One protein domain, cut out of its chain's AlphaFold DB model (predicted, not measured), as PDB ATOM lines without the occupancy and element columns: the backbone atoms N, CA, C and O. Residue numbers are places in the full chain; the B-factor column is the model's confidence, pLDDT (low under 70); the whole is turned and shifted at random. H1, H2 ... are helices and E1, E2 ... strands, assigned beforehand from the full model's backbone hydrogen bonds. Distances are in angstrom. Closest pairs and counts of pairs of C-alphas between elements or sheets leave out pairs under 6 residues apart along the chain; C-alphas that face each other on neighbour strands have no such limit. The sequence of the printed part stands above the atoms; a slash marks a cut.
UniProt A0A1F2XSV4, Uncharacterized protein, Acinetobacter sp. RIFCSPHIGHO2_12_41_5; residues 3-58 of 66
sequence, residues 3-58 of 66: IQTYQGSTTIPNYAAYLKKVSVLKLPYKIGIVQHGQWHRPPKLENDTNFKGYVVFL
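This is residues 3 to 58 of the 66 residues of an uncharacterized protein of Acinetobacter sp. RIFCSPHIGHO2_12_41_5 (UniProt A0A1F2XSV4). What appears first? There is little regular structure: two parallel strands, E1 and E2, side by side, a short helix, H1, on E1's side, and a loop, residues 35 to 50, running back from E1 to E2. What is named? The 56 printed residues, in order H1, E1, E2, are of mixed class, with 22 in named elements. How large? It is compact, radius of gyration of the C-alphas 10.8 A, spanning 28 by 19 by 16 A.

How do the strands stand? E1, residues 29 to 34, and E2, residues 51 to 57, are parallel neighbours at 26 degrees; N 33 and O 55, 2.9 A apart, are within hydrogen-bond range. What else pairs? Residues 3 to 4 pair, parallel, with residues 31 to 32 of E1. And the helix? H1, residues 15 to 23, is only just apart from E2, closest C-alphas 8.2 A; in H1 every O i to N i+4 pair is within hydrogen-bond range.

How long are the strands? E1 measures 16.6 A and E2 17.7 A, ending at C-alpha 57 (158.655, 143.269, 125.326). And H1? It measures 12.5 A from C-alpha 15 (152.121, 136.440, 138.779).

Which links are long? E1 to E2 is long; H1 to E1 is tight. Any cut or low confidence? The printed part has no cut, and no printed residue is under 70.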
ATOM      1  N   ILE A   3     158.293 145.590 137.040       91.19
ATOM      2  CA  ILE A   3     158.076 144.226 137.519       91.19
ATOM      3  C   ILE A   3     157.948 143.315 136.304       91.19
ATOM      4  O   ILE A   3     156.991 143.455 135.547       91.19
ATOM      5  N   GLN A   4     158.881 142.389 136.112       89.44
ATOM      6  CA  GLN A   4     158.806 141.425 135.014       89.44
ATOM      7  C   GLN A   4     157.931 140.240 135.432       89.44
ATOM      8  O   GLN A   4     158.217 139.581 136.427       89.44
ATOM      9  N   THR A   5     156.850 139.978 134.692       90.50
ATOM     10  CA  THR A   5     155.937 138.851 134.970       90.50
ATOM     11  C   THR A   5     156.156 137.674 134.025       90.50
ATOM     12  O   THR A   5     155.271 136.843 133.854       90.50
ATOM     13  N   TYR A   6     157.311 137.606 133.372       88.88
ATOM     14  CA  TYR A   6     157.641 136.591 132.381       88.88
ATOM     15  C   TYR A   6     159.097 136.146 132.541       88.88
ATOM     16  O   TYR A   6     159.923 136.873 133.090       88.88
ATOM     17  N   GLN A   7     159.404 134.954 132.039       83.81
ATOM     18  CA  GLN A   7     160.754 134.422 131.904       83.81
ATOM     19  C   GLN A   7     160.928 133.950 130.459       83.81
ATOM     20  O   GLN A   7     160.151 133.133 129.964       83.81
ATOM     21  N   GLY A   8     161.917 134.504 129.753       85.19
ATOM     22  CA  GLY A   8     162.067 134.280 128.313       85.19
ATOM     23  C   GLY A   8     160.851 134.800 127.538       85.19
ATOM     24  O   GLY A   8     160.569 135.995 127.562       85.19
ATOM     25  N   SER A   9     160.123 133.906 126.868       83.94
ATOM     26  CA  SER A   9     158.890 134.211 126.125       83.94
ATOM     27  C   SER A   9     157.603 133.827 126.865       83.94
ATOM     28  O   SER A   9     156.520 133.917 126.289       83.94
ATOM     29  N   THR A  10     157.698 133.384 128.122       85.31
ATOM     30  CA  THR A  10     156.583 132.746 128.833       85.31
ATOM     31  C   THR A  10     156.182 133.545 130.064       85.31
ATOM     32  O   THR A  10     157.020 133.853 130.911       85.31
ATOM     33  N   THR A  11     154.891 133.862 130.195       89.38
ATOM     34  CA  THR A  11     154.350 134.457 131.425       89.38
ATOM     35  C   THR A  11     154.498 133.480 132.591       89.38
ATOM     36  O   THR A  11     154.103 132.320 132.487       89.38
ATOM     37  N   ILE A  12     155.038 133.951 133.713       89.69
ATOM     38  CA  ILE A  12     155.236 133.141 134.920       89.69
ATOM     39  C   ILE A  12     153.866 132.815 135.536       89.69
ATOM     40  O   ILE A  12     153.045 133.724 135.679       89.69
ATOM     41  N   PRO A  13     153.586 131.567 135.952       86.56
ATOM     42  CA  PRO A  13     152.328 131.232 136.611       86.56
ATOM     43  C   PRO A  13     152.149 132.014 137.921       86.56
ATOM     44  O   PRO A  13     153.105 132.327 138.623       86.56
ATOM     45  N   ASN A  14     150.897 132.310 138.278       86.50
ATOM     46  CA  ASN A  14     150.547 132.975 139.539       86.50
ATOM     47  C   ASN A  14     151.202 134.364 139.764       86.50
ATOM     48  O   ASN A  14     151.320 134.836 140.898       86.50
ATOM     49  N   TYR A  15     151.576 135.076 138.693       89.81
ATOM     50  CA  TYR A  15     152.121 136.440 138.779       89.81
ATOM     51  C   TYR A  15     151.193 137.415 139.534       89.81
ATOM     52  O   TYR A  15     151.662 138.362 140.165       89.81
ATOM     53  N   ALA A  16     149.873 137.186 139.521       88.81
ATOM     54  CA  ALA A  16     148.891 138.035 140.194       88.81
ATOM     55  C   ALA A  16     149.094 138.087 141.719       88.81
ATOM     56  O   ALA A  16     148.949 139.152 142.326       88.81
ATOM     57  N   ALA A  17     149.481 136.967 142.341       88.88
ATOM     58  CA  ALA A  17     149.777 136.925 143.772       88.88
ATOM     59  C   ALA A  17     151.017 137.762 144.119       88.88
ATOM     60  O   ALA A  17     151.037 138.441 145.148       88.88
ATOM     61  N   TYR A  18     152.029 137.757 143.249       86.94
ATOM     62  CA  TYR A  18     153.215 138.594 143.413       86.94
ATOM     63  C   TYR A  18     152.885 140.083 143.248       86.94
ATOM     64  O   TYR A  18     153.249 140.888 144.103       86.94
ATOM     65  N   LEU A  19     152.109 140.450 142.224       89.25
ATOM     66  CA  LEU A  19     151.694 141.842 142.006       89.25
ATOM     67  C   LEU A  19     150.905 142.413 143.188       89.25
ATOM     68  O   LEU A  19     151.128 143.558 143.571       89.25
ATOM     69  N   LYS A  20     150.048 141.601 143.821       89.19
ATOM     70  CA  LYS A  20     149.340 141.996 145.046       89.19
ATOM     71  C   LYS A  20     150.300 142.353 146.184       89.19
ATOM     72  O   LYS A  20     150.001 143.252 146.959       89.19
ATOM     73  N   LYS A  21     151.433 141.661 146.316       89.12
ATOM     74  CA  LYS A  21     152.441 141.994 147.338       89.12
ATOM     75  C   LYS A  21     153.151 143.302 147.009       89.12
ATOM     76  O   LYS A  21     153.412 144.089 147.910       89.12
ATOM     77  N   VAL A  22     153.427 143.555 145.729       87.69
ATOM     78  CA  VAL A  22     154.103 144.789 145.315       87.69
ATOM     79  C   VAL A  22     153.204 146.016 145.473       87.69
ATOM     80  O   VAL A  22     153.685 147.051 145.926       87.69
ATOM     81  N   SER A  23     151.900 145.910 145.199       85.94
ATOM     82  CA  SER A  23     150.979 147.044 145.378       85.94
ATOM     83  C   SER A  23     150.866 147.513 146.837       85.94
ATOM     84  O   SER A  23     150.627 148.693 147.089       85.94
ATOM     85  N   VAL A  24     151.126 146.632 147.813       89.31
ATOM     86  CA  VAL A  24     151.172 146.989 149.246       89.31
ATOM     87  C   VAL A  24     152.330 147.939 149.570       89.31
ATOM     88  O   VAL A  24     152.220 148.727 150.507       89.31
ATOM     89  N   LEU A  25     153.409 147.925 148.783       89.12
ATOM     90  CA  LEU A  25     154.587 148.767 149.018       89.12
ATOM     91  C   LEU A  25     154.347 150.251 148.684       89.12
ATOM     92  O   LEU A  25     155.169 151.083 149.053       89.12
ATOM     93  N   LYS A  26     153.241 150.594 148.002       88.38
ATOM     94  CA  LYS A  26     152.873 151.972 147.605       88.38
ATOM     95  C   LYS A  26     153.977 152.741 146.854       88.38
ATOM     96  O   LYS A  26     154.076 153.959 146.962       88.38
ATOM     97  N   LEU A  27     154.809 152.036 146.088       91.62
ATOM     98  CA  LEU A  27     155.856 152.632 145.252       91.62
ATOM     99  C   LEU A  27     155.416 152.667 143.789       91.62
ATOM    100  O   LEU A  27     154.833 151.685 143.343       91.62
ATOM    101  N   PRO A  28     155.743 153.704 142.996       93.88
ATOM    102  CA  PRO A  28     155.426 153.727 141.570       93.88
ATOM    103  C   PRO A  28     156.070 152.571 140.785       93.88
ATOM    104  O   PRO A  28     157.297 152.386 140.790       93.88
ATOM    105  N   TYR A  29     155.260 151.823 140.034       93.81
ATOM    106  CA  TYR A  29     155.724 150.670 139.262       93.81
ATOM    107  C   TYR A  29     155.062 150.565 137.888       93.81
ATOM    108  O   TYR A  29     153.963 151.061 137.651       93.81
ATOM    109  N   LYS A  30     155.752 149.890 136.971       94.12
ATOM    110  CA  LYS A  30     155.215 149.421 135.690       94.12
ATOM    111  C   LYS A  30     155.265 147.898 135.648       94.12
ATOM    112  O   LYS A  30     156.088 147.295 136.337       94.12
ATOM    113  N   ILE A  31     154.427 147.286 134.819       94.12
ATOM    114  CA  ILE A  31     154.418 145.829 134.625       94.12
ATOM    115  C   ILE A  31     155.001 145.495 133.256       94.12
ATOM    116  O   ILE A  31     154.516 145.975 132.235       94.12
ATOM    117  N   GLY A  32     156.046 144.675 133.254       94.06
ATOM    118  CA  GLY A  32     156.651 144.103 132.063       94.06
ATOM    119  C   GLY A  32     155.887 142.863 131.617       94.06
ATOM    120  O   GLY A  32     155.862 141.876 132.349       94.06
ATOM    121  N   ILE A  33     155.309 142.912 130.419       93.75
ATOM    122  CA  ILE A  33     154.647 141.781 129.759       93.75
ATOM    123  C   ILE A  33     155.365 141.451 128.454       93.75
ATOM    124  O   ILE A  33     155.969 142.324 127.837       93.75
ATOM    125  N   VAL A  34     155.276 140.200 128.015       92.19
ATOM    126  CA  VAL A  34     155.880 139.750 126.758       92.19
ATOM    127  C   VAL A  34     154.816 139.576 125.678       92.19
ATOM    128  O   VAL A  34     153.697 139.139 125.953       92.19
ATOM    129  N   GLN A  35     155.154 139.930 124.440       89.31
ATOM    130  CA  GLN A  35     154.309 139.693 123.274       89.31
ATOM    131  C   GLN A  35     153.983 138.199 123.151       89.31
ATOM    132  O   GLN A  35     154.859 137.354 123.311       89.31
ATOM    133  N   HIS A  36     152.718 137.876 122.871       87.19
ATOM    134  CA  HIS A  36     152.179 136.505 122.861       87.19
ATOM    135  C   HIS A  36     152.184 135.777 124.219       87.19
ATOM    136  O   HIS A  36     151.730 134.635 124.292       87.19
ATOM    137  N   GLY A  37     152.630 136.429 125.297       85.56
ATOM    138  CA  GLY A  37     152.508 135.906 126.651       85.56
ATOM    139  C   GLY A  37     151.050 135.845 127.104       85.56
ATOM    140  O   GLY A  37     150.226 136.687 126.744       85.56
ATOM    141  N   GLN A  38     150.732 134.852 127.931       86.44
ATOM    142  CA  GLN A  38     149.419 134.728 128.561       86.44
ATOM    143  C   GLN A  38     149.317 135.757 129.689       86.44
ATOM    144  O   GLN A  38     149.786 135.509 130.796       86.44
ATOM    145  N   TRP A  39     148.798 136.949 129.399       87.38
ATOM    146  CA  TRP A  39     148.620 138.019 130.381       87.38
ATOM    147  C   TRP A  39     147.136 138.317 130.600       87.38
ATOM    148  O   TRP A  39     146.431 138.755 129.692       87.38
ATOM    149  N   HIS A  40     146.688 138.161 131.843       87.44
ATOM    150  CA  HIS A  40     145.379 138.596 132.322       87.44
ATOM    151  C   HIS A  40     145.528 139.737 133.329       87.44
ATOM    152  O   HIS A  40     146.252 139.637 134.326       87.44
ATOM    153  N   ARG A  41     144.818 140.836 133.086       85.81
ATOM    154  CA  ARG A  41     144.844 141.995 133.977       85.81
ATOM    155  C   ARG A  41     144.232 141.640 135.344       85.81
ATOM    156  O   ARG A  41     143.091 141.186 135.380       85.81
ATOM    157  N   PRO A  42     144.932 141.877 136.470       84.50
ATOM    158  CA  PRO A  42     144.344 141.701 137.794       84.50
ATOM    159  C   PRO A  42     143.216 142.723 138.058       84.50
ATOM    160  O   PRO A  42     143.414 143.905 137.765       84.50
ATOM    161  N   PRO A  43     142.091 142.340 138.697       79.75
ATOM    162  CA  PRO A  43     140.914 143.208 138.871       79.75
ATOM    163  C   PRO A  43     141.149 144.538 139.605       79.75
ATOM    164  O   PRO A  43     140.378 145.475 139.450       79.75
ATOM    165  N   LYS A  44     142.194 144.635 140.436       81.12
ATOM    166  CA  LYS A  44     142.493 145.831 141.248       81.12
ATOM    167  C   LYS A  44     143.594 146.717 140.666       81.12
ATOM    168  O   LYS A  44     143.929 147.725 141.272       81.12
ATOM    169  N   LEU A  45     144.166 146.335 139.523       85.50
ATOM    170  CA  LEU A  45     145.309 147.035 138.944       85.50
ATOM    171  C   LEU A  45     144.930 148.413 138.381       85.50
ATOM    172  O   LEU A  45     145.724 149.339 138.463       85.50
ATOM    173  N   GLU A  46     143.719 148.561 137.837       81.75
ATOM    174  CA  GLU A  46     143.252 149.824 137.236       81.75
ATOM    175  C   GLU A  46     143.017 150.924 138.276       81.75
ATOM    176  O   GLU A  46     143.202 152.101 137.987       81.75
ATOM    177  N   ASN A  47     142.682 150.531 139.506       87.69
ATOM    178  CA  ASN A  47     142.449 151.452 140.617       87.69
ATOM    179  C   ASN A  47     143.728 151.753 141.418       87.69
ATOM    180  O   ASN A  47     143.682 152.510 142.388       87.69
ATOM    181  N   ASP A  48     144.865 151.145 141.065       89.69
ATOM    182  CA  ASP A  48     146.130 151.374 141.759       89.69
ATOM    183  C   ASP A  48     146.807 152.641 141.224       89.69
ATOM    184  O   ASP A  48     147.370 152.662 140.131       89.69
ATOM    185  N   THR A  49     146.813 153.707 142.023       93.06
ATOM    186  CA  THR A  49     147.442 154.986 141.655       93.06
ATOM    187  C   THR A  49     148.956 154.884 141.461       93.06
ATOM    188  O   THR A  49     149.557 155.742 140.803       93.06
ATOM    189  N   ASN A  50     149.598 153.846 142.002       93.94
ATOM    190  CA  ASN A  50     151.024 153.590 141.832       93.94
ATOM    191  C   ASN A  50     151.334 152.809 140.556       93.94
ATOM    192  O   ASN A  50     152.491 152.796 140.127       93.94
ATOM    193  N   PHE A  51     150.327 152.213 139.917       93.69
ATOM    194  CA  PHE A  51     150.490 151.584 138.619       93.69
ATOM    195  C   PHE A  51     150.652 152.654 137.531       93.69
ATOM    196  O   PHE A  51     149.778 153.484 137.294       93.69
ATOM    197  N   LYS A  52     151.807 152.652 136.861       94.88
ATOM    198  CA  LYS A  52     152.193 153.638 135.834       94.88
ATOM    199  C   LYS A  52     152.171 153.068 134.413       94.88
ATOM    200  O   LYS A  52     152.820 153.616 133.522       94.88
ATOM    201  N   GLY A  53     151.458 151.960 134.205       93.19
ATOM    202  CA  GLY A  53     151.265 151.336 132.897       93.19
ATOM    203  C   GLY A  53     152.150 150.117 132.621       93.19
ATOM    204  O   GLY A  53     152.830 149.578 133.500       93.19
ATOM    205  N   TYR A  54     152.115 149.670 131.367       94.31
ATOM    206  CA  TYR A  54     152.795 148.463 130.900       94.31
ATOM    207  C   TYR A  54     154.084 148.790 130.144       94.31
ATOM    208  O   TYR A  54     154.200 149.830 129.497       94.31
ATOM    209  N   VAL A  55     155.036 147.866 130.197       94.94
ATOM    210  CA  VAL A  55     156.171 147.785 129.275       94.94
ATOM    211  C   VAL A  55     156.003 146.485 128.502       94.94
ATOM    212  O   VAL A  55     155.946 145.418 129.110       94.94
ATOM    213  N   VAL A  56     155.867 146.570 127.181       92.44
ATOM    214  CA  VAL A  56     155.658 145.394 126.327       92.44
ATOM    215  C   VAL A  56     156.974 145.025 125.662       92.44
ATOM    216  O   VAL A  56     157.532 145.813 124.902       92.44
ATOM    217  N   PHE A  57     157.462 143.825 125.947       91.00
ATOM    218  CA  PHE A  57     158.655 143.269 125.326       91.00
ATOM    219  C   PHE A  57     158.249 142.494 124.077       91.00
ATOM    220  O   PHE A  57     157.522 141.503 124.155       91.00
ATOM    221  N   LEU A  58     158.692 142.979 122.919       91.06
ATOM    222  CA  LEU A  58     158.384 142.380 121.626       91.06
ATOM    223  C   LEU A  58     159.332 141.214 121.339       91.06
ATOM    224  O   LEU A  58     160.535 141.301 121.592       91.06
TER     225      LEU A  58